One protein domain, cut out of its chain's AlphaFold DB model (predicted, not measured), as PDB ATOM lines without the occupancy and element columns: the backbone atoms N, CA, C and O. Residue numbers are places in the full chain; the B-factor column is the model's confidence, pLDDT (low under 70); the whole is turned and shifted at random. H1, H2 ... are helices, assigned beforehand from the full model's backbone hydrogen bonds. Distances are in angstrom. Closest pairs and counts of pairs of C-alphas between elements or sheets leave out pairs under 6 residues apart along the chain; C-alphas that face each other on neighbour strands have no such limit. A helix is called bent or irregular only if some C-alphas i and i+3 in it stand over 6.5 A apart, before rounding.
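This is residues 75 to 192 of the 203 residues of an uncharacterized protein of Plantactinospora sp. BB1 (UniProt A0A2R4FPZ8). Two long helices, H2 with a bend in it and H3 with a kink, run back along each other, while H4 folds back along the kinked half of H3 and then splays away from it. The short H1 fits between H4 and the first arm of H2, H2a; at that end H1, H2a, H3 and H4 make a four-helix bundle, up and down, each running against the one before it. At the other end a short loop joins the second arm, H2b, to H3, and residues 125 to 130, of which 130 belongs to H3, stick out free. The printed part has 118 residues with four named helices, in the order H1, H2, H3, H4, and no named strand; the class is all helix. It is elongated, 52 by 27 by 19 A, and only just loose, close to compact, with a radius of gyration of the C-alphas of 16.6 A.

H3, residues 130 to 162, has a kink of 34 degrees near residue 151 and is irregular, with C-alphas 158 and 161 9.0 A apart. H2, residues 89 to 121, was assigned as one helix by its hydrogen bonds but is bent: C-alphas 102 and 105 are 6.6 A apart, and its arms H2a, residues 89 to 102, and H2b, residues 105 to 121, stand at a shallow tilt of 27 degrees. H2b and H3 form a helical hairpin at a shallow tilt of 10 degrees; their closest C-alphas, of Ser 108 and Leu 143, are 6.2 A apart. H2a touches H3, with residues 151 to 161 of H3 alone, opposite ways at a steep tilt of 38 degrees, only just past shallow; the closest C-alphas are those of Asp 90 and Gly 160, 4.0 A. H4, residues 165 to 191, forms a hairpin with H3 at 23 degrees, a shallow tilt, the closest C-alphas being those of Asn 153 and Ala 167, 4.8 A. H1, residues 75 to 84, forms a hairpin with H2a at a shallow tilt of 20 degrees, closest at the C-alphas of Leu 79 and Val 92, 5.9 A. H1 also touches H4, with residues 168 to 176 of H4 alone, at a steep tilt of 41 degrees, opposite ways; the C-alphas of Gly 80 and Leu 172 are closest, 5.2 A. H2a and H4 are near each other, while H2b and H4 are apart. In H1 and H2b every O i to N i+4 pair is within hydrogen-bond range; in H2a it is 9 of 10, in H3 21 of 29 and in H4 22 of 23.

H3 spans 45.3 A and H4 38.7 A from first to last C-alpha, H2b 24.2 A, H2a 19.4 A and H1 14.3 A. H1 begins at C-alpha 75, (40.453, -25.017, -52.663), and H4 ends at C-alpha 191, (24.800, -2.791, -53.306).

The C-alphas farthest apart are those of Gly 86 and Pro 123, 52.1 A. The printed part has no cut; the links H1 to H2 and H3 to H4 are tight, and H2 to H3 is short. The mean pLDDT of the printed part is 82.8, and residues 121 to 131, 188 to 189 and 192 are under 70.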
ATOM      1  N   VAL A  75      39.628 -23.796 -52.651       92.75
ATOM      2  CA  VAL A  75      40.453 -25.017 -52.663       92.75
ATOM      3  C   VAL A  75      40.765 -25.470 -51.236       92.75
ATOM      4  O   VAL A  75      40.533 -26.633 -50.906       92.75
ATOM      5  N   LEU A  76      41.225 -24.559 -50.373       90.69
ATOM      6  CA  LEU A  76      41.523 -24.857 -48.968       90.69
ATOM      7  C   LEU A  76      40.262 -25.304 -48.218       90.69
ATOM      8  O   LEU A  76      40.303 -26.284 -47.479       90.69
ATOM      9  N   LEU A  77      39.123 -24.653 -48.470       89.69
ATOM     10  CA  LEU A  77      37.831 -25.050 -47.915       89.69
ATOM     11  C   LEU A  77      37.433 -26.464 -48.348       89.69
ATOM     12  O   LEU A  77      37.018 -27.269 -47.519       89.69
ATOM     13  N   THR A  78      37.579 -26.777 -49.636       92.19
ATOM     14  CA  THR A  78      37.251 -28.099 -50.190       92.19
ATOM     15  C   THR A  78      38.104 -29.187 -49.545       92.19
ATOM     16  O   THR A  78      37.573 -30.214 -49.126       92.19
ATOM     17  N   LEU A  79      39.411 -28.945 -49.404       90.81
ATOM     18  CA  LEU A  79      40.323 -29.855 -48.713       90.81
ATOM     19  C   LEU A  79      39.934 -30.010 -47.236       90.81
ATOM     20  O   LEU A  79      39.842 -31.130 -46.745       90.81
ATOM     21  N   GLY A  80      39.620 -28.922 -46.533       88.75
ATOM     22  CA  GLY A  80      39.217 -28.993 -45.128       88.75
ATOM     23  C   GLY A  80      37.943 -29.810 -44.935       88.75
ATOM     24  O   GLY A  80      37.884 -30.672 -44.056       88.75
ATOM     25  N   VAL A  81      36.940 -29.590 -45.789       90.69
ATOM     26  CA  VAL A  81      35.686 -30.354 -45.772       90.69
ATOM     27  C   VAL A  81      35.952 -31.830 -46.067       90.69
ATOM     28  O   VAL A  81      35.419 -32.689 -45.366       90.69
ATOM     29  N   ALA A  82      36.812 -32.144 -47.038       91.44
ATOM     30  CA  ALA A  82      37.208 -33.522 -47.323       91.44
ATOM     31  C   ALA A  82      37.838 -34.194 -46.091       91.44
ATOM     32  O   ALA A  82      37.401 -35.279 -45.705       91.44
ATOM     33  N   GLY A  83      38.783 -33.524 -45.422       89.62
ATOM     34  CA  GLY A  83      39.400 -34.019 -44.186       89.62
ATOM     35  C   GLY A  83      38.383 -34.240 -43.059       89.62
ATOM     36  O   GLY A  83      38.458 -35.237 -42.345       89.62
ATOM     37  N   SER A  84      37.377 -33.366 -42.934       88.12
ATOM     38  CA  SER A  84      36.292 -33.536 -41.951       88.12
ATOM     39  C   SER A  84      35.330 -34.683 -42.276       88.12
ATOM     40  O   SER A  84      34.761 -35.281 -41.367       88.12
ATOM     41  N   ASN A  85      35.190 -35.026 -43.558       93.00
ATOM     42  CA  ASN A  85      34.338 -36.112 -44.044       93.00
ATOM     43  C   ASN A  85      35.066 -37.468 -44.095       93.00
ATOM     44  O   ASN A  85      34.556 -38.415 -44.693       93.00
ATOM     45  N   GLY A  86      36.247 -37.575 -43.476       91.31
ATOM     46  CA  GLY A  86      36.990 -38.831 -43.354       91.31
ATOM     47  C   GLY A  86      37.926 -39.145 -44.521       91.31
ATOM     48  O   GLY A  86      38.360 -40.288 -44.646       91.31
ATOM     49  N   ALA A  87      38.251 -38.165 -45.373       94.00
ATOM     50  CA  ALA A  87      39.352 -38.324 -46.320       94.00
ATOM     51  C   ALA A  87      40.688 -38.480 -45.578       94.00
ATOM     52  O   ALA A  87      40.845 -37.976 -44.466       94.00
ATOM     53  N   ASP A  88      41.644 -39.157 -46.219       95.62
ATOM     54  CA  ASP A  88      42.942 -39.483 -45.630       95.62
ATOM     55  C   ASP A  88      43.682 -38.218 -45.130       95.62
ATOM     56  O   ASP A  88      44.085 -37.373 -45.946       95.62
ATOM     57  N   PRO A  89      43.866 -38.062 -43.804       92.25
ATOM     58  CA  PRO A  89      44.565 -36.925 -43.217       92.25
ATOM     59  C   PRO A  89      46.004 -36.757 -43.708       92.25
ATOM     60  O   PRO A  89      46.471 -35.621 -43.804       92.25
ATOM     61  N   ASP A  90      46.688 -37.857 -44.038       95.38
ATOM     62  CA  ASP A  90      48.077 -37.850 -44.511       95.38
ATOM     63  C   ASP A  90      48.201 -37.361 -45.961       95.38
ATOM     64  O   ASP A  90      49.292 -37.041 -46.428       95.38
ATOM     65  N   VAL A  91      47.075 -37.225 -46.666       95.06
ATOM     66  CA  VAL A  91      47.017 -36.652 -48.016       95.06
ATOM     67  C   VAL A  91      46.465 -35.231 -47.980       95.06
ATOM     68  O   VAL A  91      47.032 -34.311 -48.571       95.06
ATOM     69  N   VAL A  92      45.346 -35.029 -47.282       95.06
ATOM     70  CA  VAL A  92      44.576 -33.782 -47.350       95.06
ATOM     71  C   VAL A  92      45.280 -32.618 -46.653       95.06
ATOM     72  O   VAL A  92      45.338 -31.524 -47.220       95.06
ATOM     73  N   TYR A  93      45.820 -32.822 -45.447       93.69
ATOM     74  CA  TYR A  93      46.465 -31.737 -44.700       93.69
ATOM     75  C   TYR A  93      47.803 -31.312 -45.321       93.69
ATOM     76  O   TYR A  93      47.982 -30.106 -45.514       93.69
ATOM     77  N   PRO A  94      48.682 -32.227 -45.778       95.69
ATOM     78  CA  PRO A  94      49.893 -31.827 -46.493       95.69
ATOM     79  C   PRO A  94      49.604 -31.159 -47.843       95.69
ATOM     80  O   PRO A  94      50.274 -30.194 -48.206       95.69
ATOM     81  N   ALA A  95      48.570 -31.592 -48.577       95.06
ATOM     82  CA  ALA A  95      48.145 -30.902 -49.798       95.06
ATOM     83  C   ALA A  95      47.663 -29.470 -49.506       95.06
ATOM     84  O   ALA A  95      47.975 -28.532 -50.245       95.06
ATOM     85  N   MET A  96      46.936 -29.289 -48.401       94.25
ATOM     86  CA  MET A  96      46.492 -27.977 -47.944       94.25
ATOM     87  C   MET A  96      47.672 -27.091 -47.533       94.25
ATOM     88  O   MET A  96      47.725 -25.932 -47.948       94.25
ATOM     89  N   ALA A  97      48.634 -27.643 -46.785       94.12
ATOM     90  CA  ALA A  97      49.887 -26.984 -46.426       94.12
ATOM     91  C   ALA A  97      50.630 -26.507 -47.678       94.12
ATOM     92  O   ALA A  97      50.965 -25.328 -47.782       94.12
ATOM     93  N   LEU A  98      50.796 -27.389 -48.666       96.12
ATOM     94  CA  LEU A  98      51.476 -27.085 -49.919       96.12
ATOM     95  C   LEU A  98      50.816 -25.906 -50.637       96.12
ATOM     96  O   LEU A  98      51.484 -24.914 -50.923       96.12
ATOM     97  N   VAL A  99      49.509 -25.972 -50.908       94.25
ATOM     98  CA  VAL A  99      48.789 -24.903 -51.625       94.25
ATOM     99  C   VAL A  99      48.807 -23.596 -50.830       94.25
ATOM    100  O   VAL A  99      49.069 -22.525 -51.388       94.25
ATOM    101  N   GLY A 100      48.558 -23.678 -49.522       91.44
ATOM    102  CA  GLY A 100      48.527 -22.525 -48.633       91.44
ATOM    103  C   GLY A 100      49.877 -21.811 -48.556       91.44
ATOM    104  O   GLY A 100      49.960 -20.597 -48.738       91.44
ATOM    105  N   GLN A 101      50.961 -22.549 -48.348       93.25
ATOM    106  CA  GLN A 101      52.284 -21.956 -48.183       93.25
ATOM    107  C   GLN A 101      52.896 -21.503 -49.513       93.25
ATOM    108  O   GLN A 101      53.480 -20.422 -49.579       93.25
ATOM    109  N   THR A 102      52.756 -22.292 -50.583       92.88
ATOM    110  CA  THR A 102      53.439 -22.005 -51.859       92.88
ATOM    111  C   THR A 102      52.702 -21.004 -52.737       92.88
ATOM    112  O   THR A 102      53.344 -20.230 -53.444       92.88
ATOM    113  N   VAL A 103      51.368 -20.995 -52.702       92.19
ATOM    114  CA  VAL A 103      50.562 -20.136 -53.576       92.19
ATOM    115  C   VAL A 103      49.839 -19.075 -52.765       92.19
ATOM    116  O   VAL A 103      49.941 -17.892 -53.090       92.19
ATOM    117  N   PHE A 104      49.125 -19.466 -51.706       90.94
ATOM    118  CA  PHE A 104      48.228 -18.540 -51.015       90.94
ATOM    119  C   PHE A 104      48.970 -17.420 -50.294       90.94
ATOM    120  O   PHE A 104      48.656 -16.247 -50.488       90.94
ATOM    121  N   VAL A 105      49.987 -17.764 -49.500       90.62
ATOM    122  CA  VAL A 105      50.762 -16.781 -48.737       90.62
ATOM    123  C   VAL A 105      51.462 -15.778 -49.669       90.62
ATOM    124  O   VAL A 105      51.222 -14.579 -49.504       90.62
ATOM    125  N   PRO A 106      52.219 -16.181 -50.711       91.69
ATOM    126  CA  PRO A 106      52.809 -15.225 -51.651       91.69
ATOM    127  C   PRO A 106      51.768 -14.389 -52.401       91.69
ATOM    128  O   PRO A 106      51.941 -13.176 -52.554       91.69
ATOM    129  N   LEU A 107      50.660 -15.006 -52.833       90.25
ATOM    130  CA  LEU A 107      49.576 -14.293 -53.506       90.25
ATOM    131  C   LEU A 107      48.945 -13.242 -52.588       90.25
ATOM    132  O   LEU A 107      48.638 -12.144 -53.049       90.25
ATOM    133  N   SER A 108      48.784 -13.550 -51.300       87.06
ATOM    134  CA  SER A 108      48.186 -12.636 -50.328       87.06
ATOM    135  C   SER A 108      49.028 -11.372 -50.133       87.06
ATOM    136  O   SER A 108      48.506 -10.252 -50.148       87.06
ATOM    137  N   VAL A 109      50.352 -11.537 -50.066       88.88
ATOM    138  CA  VAL A 109      51.311 -10.429 -50.007       88.88
ATOM    139  C   VAL A 109      51.273  -9.624 -51.304       88.88
ATOM    140  O   VAL A 109      51.200  -8.395 -51.265       88.88
ATOM    141  N   LEU A 110      51.255 -10.293 -52.463       87.81
ATOM    142  CA  LEU A 110      51.175  -9.628 -53.763       87.81
ATOM    143  C   LEU A 110      49.887  -8.803 -53.899       87.81
ATOM    144  O   LEU A 110      49.938  -7.644 -54.307       87.81
ATOM    145  N   ALA A 111      48.742  -9.367 -53.519       85.31
ATOM    146  CA  ALA A 111      47.450  -8.689 -53.539       85.31
ATOM    147  C   ALA A 111      47.467  -7.418 -52.675       85.31
ATOM    148  O   ALA A 111      46.989  -6.362 -53.103       85.31
ATOM    149  N   TRP A 112      48.067  -7.500 -51.484       86.00
ATOM    150  CA  TRP A 112      48.228  -6.358 -50.587       86.00
ATOM    151  C   TRP A 112      49.134  -5.277 -51.188       86.00
ATOM    152  O   TRP A 112      48.738  -4.111 -51.229       86.00
ATOM    153  N   LEU A 113      50.293  -5.649 -51.742       86.19
ATOM    154  CA  LEU A 113      51.205  -4.712 -52.409       86.19
ATOM    155  C   LEU A 113      50.527  -3.991 -53.576       86.19
ATOM    156  O   LEU A 113      50.658  -2.777 -53.720       86.19
ATOM    157  N   VAL A 114      49.753  -4.717 -54.382       82.88
ATOM    158  CA  VAL A 114      48.987  -4.149 -55.499       82.88
ATOM    159  C   VAL A 114      47.888  -3.216 -54.994       82.88
ATOM    160  O   VAL A 114      47.650  -2.168 -55.598       82.88
ATOM    161  N   GLY A 115      47.243  -3.546 -53.871       79.00
ATOM    162  CA  GLY A 115      46.277  -2.679 -53.195       79.00
ATOM    163  C   GLY A 115      46.901  -1.373 -52.697       79.00
ATOM    164  O   GLY A 115      46.377  -0.293 -52.982       79.00
ATOM    165  N   VAL A 116      48.056  -1.454 -52.027       81.25
ATOM    166  CA  VAL A 116      48.837  -0.294 -51.561       81.25
ATOM    167  C   VAL A 116      49.287   0.560 -52.747       81.25
ATOM    168  O   VAL A 116      49.043   1.767 -52.775       81.25
ATOM    169  N   ALA A 117      49.870  -0.065 -53.771       80.06
ATOM    170  CA  ALA A 117      50.302   0.605 -54.991       80.06
ATOM    171  C   ALA A 117      49.127   1.318 -55.676       80.06
ATOM    172  O   ALA A 117      49.227   2.489 -56.042       80.06
ATOM    173  N   SER A 118      47.973   0.659 -55.781       72.88
ATOM    174  CA  SER A 118      46.768   1.251 -56.366       72.88
ATOM    175  C   SER A 118      46.265   2.457 -55.564       72.88
ATOM    176  O   SER A 118      45.817   3.436 -56.169       72.88
ATOM    177  N   ALA A 119      46.368   2.424 -54.230       70.75
ATOM    178  CA  ALA A 119      45.984   3.532 -53.355       70.75
ATOM    179  C   ALA A 119      46.931   4.743 -53.459       70.75
ATOM    180  O   ALA A 119      46.460   5.879 -53.386       70.75
ATOM    181  N   LEU A 120      48.236   4.509 -53.653       72.00
ATOM    182  CA  LEU A 120      49.268   5.554 -53.717       72.00
ATOM    183  C   LEU A 120      49.449   6.156 -55.119       72.00
ATOM    184  O   LEU A 120      49.614   7.365 -55.257       72.00
ATOM    185  N   LEU A 121      49.432   5.324 -56.165       65.00
ATOM    186  CA  LEU A 121      49.848   5.723 -57.514       65.00
ATOM    187  C   LEU A 121      48.697   6.204 -58.408       65.00
ATOM    188  O   LEU A 121      48.924   6.871 -59.422       65.00
ATOM    189  N   THR A 122      47.442   5.872 -58.088       63.00
ATOM    190  CA  THR A 122      46.322   6.405 -58.869       63.00
ATOM    191  C   THR A 122      45.951   7.805 -58.351       63.00
ATOM    192  O   THR A 122      45.726   7.973 -57.162       63.00
ATOM    193  N   PRO A 123      45.804   8.840 -59.204       51.09
ATOM    194  CA  PRO A 123      45.415  10.211 -58.830       51.09
ATOM    195  C   PRO A 123      43.956  10.338 -58.380       51.09
ATOM    196  O   PRO A 123      43.468  11.444 -58.178       51.09
ATOM    197  N   TRP A 124      43.251   9.216 -58.215       54.66
ATOM    198  CA  TRP A 124      42.116   9.171 -57.297       54.66
ATOM    199  C   TRP A 124      42.566   9.353 -55.845       54.66
ATOM    200  O   TRP A 124      41.703   9.530 -54.990       54.66
ATOM    201  N   GLY A 125      43.883   9.317 -55.596       48.53
ATOM    202  CA  GLY A 125      44.641  10.189 -54.712       48.53
ATOM    203  C   GLY A 125      43.896  10.523 -53.452       48.53
ATOM    204  O   GLY A 125      43.594  11.686 -53.244       48.53
ATOM    205  N   LEU A 126      43.524   9.526 -52.648       49.91
ATOM    206  CA  LEU A 126      42.858   9.782 -51.373       49.91
ATOM    207  C   LEU A 126      41.541  10.613 -51.474       49.91
ATOM    208  O   LEU A 126      40.907  10.881 -50.461       49.91
ATOM    209  N   VAL A 127      41.016  10.957 -52.662       51.78
ATOM    210  CA  VAL A 127      40.018  12.037 -52.859       51.78
ATOM    211  C   VAL A 127      38.579  11.636 -52.445       51.78
ATOM    212  O   VAL A 127      37.611  12.361 -52.668       51.78
ATOM    213  N   ARG A 128      38.386  10.488 -51.775       52.41
ATOM    214  CA  ARG A 128      37.143  10.164 -51.023       52.41
ATOM    215  C   ARG A 128      37.375   9.444 -49.676       52.41
ATOM    216  O   ARG A 128      36.462   8.818 -49.139       52.41
ATOM    217  N   HIS A 129      38.605   9.551 -49.172       56.75
ATOM    218  CA  HIS A 129      39.239   9.219 -47.886       56.75
ATOM    219  C   HIS A 129      38.780   8.084 -46.955       56.75
ATOM    220  O   HIS A 129      39.652   7.412 -46.422       56.75
ATOM    221  N   ARG A 130      37.494   7.798 -46.732       59.97
ATOM    222  CA  ARG A 130      37.121   6.675 -45.840       59.97
ATOM    223  C   ARG A 130      37.045   5.350 -46.579       59.97
ATOM    224  O   ARG A 130      37.475   4.336 -46.062       59.97
ATOM    225  N   TRP A 131      36.529   5.349 -47.806       69.12
ATOM    226  CA  TRP A 131      36.195   4.089 -48.476       69.12
ATOM    227  C   TRP A 131      37.417   3.296 -48.951       69.12
ATOM    228  O   TRP A 131      37.470   2.084 -48.779       69.12
ATOM    229  N   VAL A 132      38.417   3.976 -49.519       70.75
ATOM    230  CA  VAL A 132      39.679   3.327 -49.918       70.75
ATOM    231  C   VAL A 132      40.450   2.860 -48.686       70.75
ATOM    232  O   VAL A 132      40.950   1.743 -48.684       70.75
ATOM    233  N   LEU A 133      40.474   3.672 -47.624       73.38
ATOM    234  CA  LEU A 133      41.093   3.294 -46.356       73.38
ATOM    235  C   LEU A 133      40.407   2.071 -45.743       73.38
ATOM    236  O   LEU A 133      41.096   1.152 -45.336       73.38
ATOM    237  N   VAL A 134      39.071   2.011 -45.745       71.62
ATOM    238  CA  VAL A 134      38.317   0.831 -45.288       71.62
ATOM    239  C   VAL A 134      38.719  -0.406 -46.088       71.62
ATOM    240  O   VAL A 134      39.020  -1.428 -45.485       71.62
ATOM    241  N   LYS A 135      38.802  -0.321 -47.421       72.94
ATOM    242  CA  LYS A 135      39.252  -1.453 -48.246       72.94
ATOM    243  C   LYS A 135      40.686  -1.868 -47.925       72.94
ATOM    244  O   LYS A 135      40.934  -3.058 -47.789       72.94
ATOM    245  N   LEU A 136      41.591  -0.904 -47.756       81.31
ATOM    246  CA  LEU A 136      42.987  -1.173 -47.421       81.31
ATOM    247  C   LEU A 136      43.124  -1.814 -46.033       81.31
ATOM    248  O   LEU A 136      43.874  -2.774 -45.871       81.31
ATOM    249  N   VAL A 137      42.374  -1.317 -45.046       80.88
ATOM    250  CA  VAL A 137      42.316  -1.879 -43.692       80.88
ATOM    251  C   VAL A 137      41.762  -3.297 -43.738       80.88
ATOM    252  O   VAL A 137      42.400  -4.186 -43.192       80.88
ATOM    253  N   ILE A 138      40.657  -3.540 -44.452       79.19
ATOM    254  CA  ILE A 138      40.104  -4.891 -44.638       79.19
ATOM    255  C   ILE A 138      41.164  -5.819 -45.239       79.19
ATOM    256  O   ILE A 138      41.449  -6.859 -44.658       79.19
ATOM    257  N   THR A 139      41.819  -5.429 -46.339       81.81
ATOM    258  CA  THR A 139      42.863  -6.265 -46.958       81.81
ATOM    259  C   THR A 139      44.075  -6.477 -46.053       81.81
ATOM    260  O   THR A 139      44.692  -7.533 -46.097       81.81
ATOM    261  N   THR A 140      44.413  -5.500 -45.208       84.44
ATOM    262  CA  THR A 140      45.525  -5.615 -44.254       84.44
ATOM    263  C   THR A 140      45.172  -6.567 -43.113       84.44
ATOM    264  O   THR A 140      45.987  -7.403 -42.745       84.44
ATOM    265  N   VAL A 141      43.945  -6.492 -42.589       84.81
ATOM    266  CA  VAL A 141      43.436  -7.433 -41.579       84.81
ATOM    267  C   VAL A 141      43.381  -8.847 -42.150       84.81
ATOM    268  O   VAL A 141      43.812  -9.781 -41.484       84.81
ATOM    269  N   MET A 142      42.920  -9.008 -43.393       83.25
ATOM    270  CA  MET A 142      42.913 -10.304 -44.074       83.25
ATOM    271  C   MET A 142      44.325 -10.864 -44.259       83.25
ATOM    272  O   MET A 142      44.551 -12.028 -43.955       83.25
ATOM    273  N   LEU A 143      45.291 -10.040 -44.681       88.12
ATOM    274  CA  LEU A 143      46.694 -10.458 -44.751       88.12
ATOM    275  C   LEU A 143      47.222 -10.874 -43.370       88.12
ATOM    276  O   LEU A 143      47.870 -11.907 -43.249       88.12
ATOM    277  N   GLY A 144      46.910 -10.109 -42.321       86.25
ATOM    278  CA  GLY A 144      47.254 -10.471 -40.947       86.25
ATOM    279  C   GLY A 144      46.654 -11.817 -40.533       86.25
ATOM    280  O   GLY A 144      47.356 -12.650 -39.973       86.25
ATOM    281  N   ALA A 145      45.390 -12.078 -40.869       85.00
ATOM    282  CA  ALA A 145      44.763 -13.374 -40.623       85.00
ATOM    283  C   ALA A 145      45.476 -14.507 -41.382       85.00
ATOM    284  O   ALA A 145      45.706 -15.568 -40.808       85.00
ATOM    285  N   VAL A 146      45.903 -14.282 -42.629       86.44
ATOM    286  CA  VAL A 146      46.685 -15.274 -43.383       86.44
ATOM    287  C   VAL A 146      48.021 -15.567 -42.695       86.44
ATOM    288  O   VAL A 146      48.357 -16.727 -42.487       86.44
ATOM    289  N   LEU A 147      48.769 -14.538 -42.302       89.62
ATOM    290  CA  LEU A 147      50.121 -14.709 -41.760       89.62
ATOM    291  C   LEU A 147      50.150 -15.190 -40.306       89.62
ATOM    292  O   LEU A 147      51.041 -15.948 -39.939       89.62
ATOM    293  N   PHE A 148      49.208 -14.751 -39.471       89.12
ATOM    294  CA  PHE A 148      49.238 -15.016 -38.029       89.12
ATOM    295  C   PHE A 148      48.227 -16.064 -37.569       89.12
ATOM    296  O   PHE A 148      48.438 -16.662 -36.521       89.12
ATOM    297  N   ALA A 149      47.146 -16.295 -38.319       85.69
ATOM    298  CA  ALA A 149      46.157 -17.312 -37.971       85.69
ATOM    299  C   ALA A 149      46.234 -18.526 -38.900       85.69
ATOM    300  O   ALA A 149      46.246 -19.652 -38.420       85.69
ATOM    301  N   LEU A 150      46.315 -18.331 -40.219       87.31
ATOM    302  CA  LEU A 150      46.298 -19.450 -41.163       87.31
ATOM    303  C   LEU A 150      47.670 -20.118 -41.318       87.31
ATOM    304  O   LEU A 150      47.742 -21.340 -41.277       87.31
ATOM    305  N   LEU A 151      48.750 -19.350 -41.477       91.00
ATOM    306  CA  LEU A 151      50.089 -19.897 -41.710       91.00
ATOM    307  C   LEU A 151      50.559 -20.869 -40.608       91.00
ATOM    308  O   LEU A 151      51.016 -21.947 -40.976       91.00
ATOM    309  N   PRO A 152      50.384 -20.599 -39.297       93.31
ATOM    310  CA  PRO A 152      50.739 -21.576 -38.262       93.31
ATOM    311  C   PRO A 152      49.969 -22.896 -38.401       93.31
ATOM    312  O   PRO A 152      50.538 -23.976 -38.253       93.31
ATOM    313  N   ASN A 153      48.685 -22.821 -38.760       91.44
ATOM    314  CA  ASN A 153      47.862 -24.005 -38.992       91.44
ATOM    315  C   ASN A 153      48.310 -24.767 -40.247       91.44
ATOM    316  O   ASN A 153      48.316 -25.992 -40.241       91.44
ATOM    317  N   LEU A 154      48.718 -24.056 -41.306       92.12
ATOM    318  CA  LEU A 154      49.279 -24.656 -42.521       92.12
ATOM    319  C   LEU A 154      50.624 -25.339 -42.265       92.12
ATOM    320  O   LEU A 154      50.913 -26.337 -42.913       92.12
ATOM    321  N   GLN A 155      51.443 -24.824 -41.348       93.88
ATOM    322  CA  GLN A 155      52.684 -25.484 -40.933       93.88
ATOM    323  C   GLN A 155      52.381 -26.751 -40.129       93.88
ATOM    324  O   GLN A 155      52.961 -27.801 -40.375       93.88
ATOM    325  N   ALA A 156      51.411 -26.688 -39.214       93.31
ATOM    326  CA  ALA A 156      50.964 -27.861 -38.467       93.31
ATOM    327  C   ALA A 156      50.320 -28.934 -39.367       93.31
ATOM    328  O   ALA A 156      50.411 -30.120 -39.062       93.31
ATOM    329  N   ALA A 157      49.704 -28.527 -40.480       93.44
ATOM    330  CA  ALA A 157      49.079 -29.414 -41.460       93.44
ATOM    331  C   ALA A 157      50.078 -30.341 -42.182       93.44
ATOM    332  O   ALA A 157      49.684 -31.387 -42.696       93.44
ATOM    333  N   GLU A 158      51.372 -30.002 -42.192       94.06
ATOM    334  CA  GLU A 158      52.431 -30.869 -42.736       94.06
ATOM    335  C   GLU A 158      52.565 -32.188 -41.964       94.06
ATOM    336  O   GLU A 158      53.071 -33.170 -42.499       94.06
ATOM    337  N   LEU A 159      52.064 -32.231 -40.725       94.31
ATOM    338  CA  LEU A 159      52.078 -33.415 -39.868       94.31
ATOM    339  C   LEU A 159      51.031 -34.468 -40.266       94.31
ATOM    340  O   LEU A 159      50.958 -35.515 -39.622       94.31
ATOM    341  N   GLY A 160      50.182 -34.198 -41.266       93.56
ATOM    342  CA  GLY A 160      49.184 -35.157 -41.742       93.56
ATOM    343  C   GLY A 160      48.218 -35.582 -40.635       93.56
ATOM    344  O   GLY A 160      47.607 -34.744 -39.962       93.56
ATOM    345  N   ALA A 161      48.105 -36.882 -40.391       92.38
ATOM    346  CA  ALA A 161      47.285 -37.464 -39.333       92.38
ATOM    347  C   ALA A 161      47.668 -37.003 -37.919       92.38
ATOM    348  O   ALA A 161      46.818 -37.038 -37.026       92.38
ATOM    349  N   ALA A 162      48.894 -36.515 -37.708       94.75
ATOM    350  CA  ALA A 162      49.342 -35.954 -36.434       94.75
ATOM    351  C   ALA A 162      49.021 -34.453 -36.271       94.75
ATOM    352  O   ALA A 162      49.330 -33.875 -35.231       94.75
ATOM    353  N   THR A 163      48.356 -33.817 -37.248       93.50
ATOM    354  CA  THR A 163      47.936 -32.407 -37.151       93.50
ATOM    355  C   THR A 163      47.061 -32.194 -35.903       93.50
ATOM    356  O   THR A 163      46.057 -32.903 -35.765       93.50
ATOM    357  N   PRO A 164      47.371 -31.229 -35.016       93.69
ATOM    358  CA  PRO A 164      46.580 -30.923 -33.824       93.69
ATOM    359  C   PRO A 164      45.118 -30.563 -34.129       93.69
ATOM    360  O   PRO A 164      44.805 -30.002 -35.181       93.69
ATOM    361  N   ALA A 165      44.196 -30.889 -33.219       90.25
ATOM    362  CA  ALA A 165      42.761 -30.689 -33.444       90.25
ATOM    363  C   ALA A 165      42.378 -29.206 -33.603       90.25
ATOM    364  O   ALA A 165      41.542 -28.871 -34.441       90.25
ATOM    365  N   ASP A 166      43.011 -28.322 -32.837       91.19
ATOM    366  CA  ASP A 166      42.893 -26.866 -32.936       91.19
ATOM    367  C   ASP A 166      43.390 -26.346 -34.291       91.19
ATOM    368  O   ASP A 166      42.708 -25.540 -34.927       91.19
ATOM    369  N   ALA A 167      44.505 -26.882 -34.798       89.56
ATOM    370  CA  ALA A 167      44.995 -26.546 -36.131       89.56
ATOM    371  C   ALA A 167      44.011 -26.986 -37.226       89.56
ATOM    372  O   ALA A 167      43.680 -26.191 -38.103       89.56
ATOM    373  N   ARG A 168      43.452 -28.207 -37.147       88.00
ATOM    374  CA  ARG A 168      42.416 -28.687 -38.092       88.00
ATOM    375  C   ARG A 168      41.183 -27.784 -38.096       88.00
ATOM    376  O   ARG A 168      40.659 -27.455 -39.159       88.00
ATOM    377  N   GLN A 169      40.731 -27.367 -36.914       88.19
ATOM    378  CA  GLN A 169      39.625 -26.419 -36.782       88.19
ATOM    379  C   GLN A 169      39.977 -25.073 -37.419       88.19
ATOM    380  O   GLN A 169      39.162 -24.519 -38.151       88.19
ATOM    381  N   GLY A 170      41.195 -24.573 -37.204       85.62
ATOM    382  CA  GLY A 170      41.686 -23.341 -37.815       85.62
ATOM    383  C   GLY A 170      41.759 -23.400 -39.344       85.62
ATOM    384  O   GLY A 170      41.352 -22.448 -40.008       85.62
ATOM    385  N   LEU A 171      42.194 -24.531 -39.908       86.69
ATOM    386  CA  LEU A 171      42.245 -24.787 -41.355       86.69
ATOM    387  C   LEU A 171      40.863 -24.797 -42.020       86.69
ATOM    388  O   LEU A 171      40.744 -24.448 -43.190       86.69
ATOM    389  N   LEU A 172      39.817 -25.176 -41.283       85.06
ATOM    390  CA  LEU A 172      38.426 -25.120 -41.736       85.06
ATOM    391  C   LEU A 172      37.801 -23.742 -41.518       85.06
ATOM    392  O   LEU A 172      37.158 -23.187 -42.408       85.06
ATOM    393  N   ALA A 173      37.988 -23.176 -40.327       79.81
ATOM    394  CA  ALA A 173      37.379 -21.914 -39.940       79.81
ATOM    395  C   ALA A 173      37.916 -20.747 -40.778       79.81
ATOM    396  O   ALA A 173      37.136 -19.892 -41.196       79.81
ATOM    397  N   ALA A 174      39.221 -20.710 -41.061       78.31
ATOM    398  CA  ALA A 174      39.834 -19.588 -41.762       78.31
ATOM    399  C   ALA A 174      39.292 -19.391 -43.198       78.31
ATOM    400  O   ALA A 174      38.844 -18.277 -43.485       78.31
ATOM    401  N   PRO A 175      39.215 -20.413 -44.077       77.12
ATOM    402  CA  PRO A 175      38.613 -20.268 -45.405       77.12
ATOM    403  C   PRO A 175      37.116 -19.937 -45.370       77.12
ATOM    404  O   PRO A 175      36.654 -19.139 -46.187       77.12
ATOM    405  N   ILE A 176      36.353 -20.495 -44.417       78.69
ATOM    406  CA  ILE A 176      34.918 -20.191 -44.241       78.69
ATOM    407  C   ILE A 176      34.730 -18.714 -43.894       78.69
ATOM    408  O   ILE A 176      33.943 -18.010 -44.537       78.69
ATOM    409  N   VAL A 177      35.458 -18.235 -42.884       77.25
ATOM    410  CA  VAL A 177      35.385 -16.847 -42.419       77.25
ATOM    411  C   VAL A 177      35.869 -15.896 -43.511       77.25
ATOM    412  O   VAL A 177      35.180 -14.918 -43.798       77.25
ATOM    413  N   SER A 178      36.996 -16.205 -44.164       74.88
ATOM    414  CA  SER A 178      37.552 -15.403 -45.262       74.88
ATOM    415  C   SER A 178      36.571 -15.289 -46.430       74.88
ATOM    416  O   SER A 178      36.210 -14.179 -46.822       74.88
ATOM    417  N   SER A 179      36.042 -16.418 -46.914       75.94
ATOM    418  CA  SER A 179      35.074 -16.462 -48.019       75.94
ATOM    419  C   SER A 179      33.791 -15.704 -47.681       75.94
ATOM    420  O   SER A 179      33.319 -14.891 -48.478       75.94
ATOM    421  N   THR A 180      33.245 -15.904 -46.477       78.38
ATOM    422  CA  THR A 180      32.039 -15.197 -46.015       78.38
ATOM    423  C   THR A 180      32.278 -13.692 -45.961       78.38
ATOM    424  O   THR A 180      31.473 -12.911 -46.475       78.38
ATOM    425  N   LEU A 181      33.410 -13.268 -45.392       74.38
ATOM    426  CA  LEU A 181      33.775 -11.860 -45.287       74.38
ATOM    427  C   LEU A 181      33.969 -11.225 -46.667       74.38
ATOM    428  O   LEU A 181      33.490 -10.115 -46.893       74.38
ATOM    429  N   LEU A 182      34.617 -11.922 -47.601       72.69
ATOM    430  CA  LEU A 182      34.802 -11.476 -48.982       72.69
ATOM    431  C   LEU A 182      33.472 -11.337 -49.728       72.69
ATOM    432  O   LEU A 182      33.266 -10.336 -50.418       72.69
ATOM    433  N   VAL A 183      32.551 -12.292 -49.574       76.94
ATOM    434  CA  VAL A 183      31.208 -12.217 -50.169       76.94
ATOM    435  C   VAL A 183      30.439 -11.032 -49.594       76.94
ATOM    436  O   VAL A 183      29.915 -10.218 -50.355       76.94
ATOM    437  N   VAL A 184      30.429 -10.869 -48.269       74.69
ATOM    438  CA  VAL A 184      29.762  -9.744 -47.597       74.69
ATOM    439  C   VAL A 184      30.383  -8.408 -48.008       74.69
ATOM    440  O   VAL A 184      29.660  -7.477 -48.353       74.69
ATOM    441  N   ALA A 185      31.713  -8.302 -48.043       70.50
ATOM    442  CA  ALA A 185      32.417  -7.098 -48.481       70.50
ATOM    443  C   ALA A 185      32.123  -6.771 -49.953       70.50
ATOM    444  O   ALA A 185      31.941  -5.601 -50.309       70.50
ATOM    445  N   THR A 186      32.028  -7.797 -50.802       71.12
ATOM    446  CA  THR A 186      31.657  -7.654 -52.213       71.12
ATOM    447  C   THR A 186      30.223  -7.160 -52.337       71.12
ATOM    448  O   THR A 186      30.014  -6.142 -52.993       71.12
ATOM    449  N   MET A 187      29.267  -7.782 -51.635       74.75
ATOM    450  CA  MET A 187      27.866  -7.351 -51.593       74.75
ATOM    451  C   MET A 187      27.718  -5.918 -51.071       74.75
ATOM    452  O   MET A 187      27.067  -5.092 -51.707       74.75
ATOM    453  N   LEU A 188      28.372  -5.560 -49.966       68.62
ATOM    454  CA  LEU A 188      28.362  -4.190 -49.445       68.62
ATOM    455  C   LEU A 188      28.950  -3.190 -50.455       68.62
ATOM    456  O   LEU A 188      28.473  -2.056 -50.565       68.62
ATOM    457  N   SER A 189      29.969  -3.600 -51.219       66.00
ATOM    458  CA  SER A 189      30.589  -2.759 -52.243       66.00
ATOM    459  C   SER A 189      29.748  -2.628 -53.517       66.00
ATOM    460  O   SER A 189      29.830  -1.572 -54.152       66.00
ATOM    461  N   THR A 190      28.975  -3.644 -53.917       70.69
ATOM    462  CA  THR A 190      28.099  -3.600 -55.103       70.69
ATOM    463  C   THR A 190      26.753  -2.957 -54.802       70.69
ATOM    464  O   THR A 190      26.329  -2.078 -55.550       70.69
ATOM    465  N   TYR A 191      26.114  -3.317 -53.688       71.69
ATOM    466  CA  TYR A 191      24.800  -2.791 -53.306       71.69
ATOM    467  C   TYR A 191      24.850  -1.398 -52.669       71.69
ATOM    468  O   TYR A 191      23.823  -0.735 -52.590       71.69
ATOM    469  N   LYS A 192      26.044  -0.919 -52.298       56.31
ATOM    470  CA  LYS A 192      26.373   0.488 -52.022       56.31
ATOM    471  C   LYS A 192      25.301   1.250 -51.204       56.31
ATOM    472  O   LYS A 192      24.497   1.973 -51.789       56.31
TER     473      LYS A 192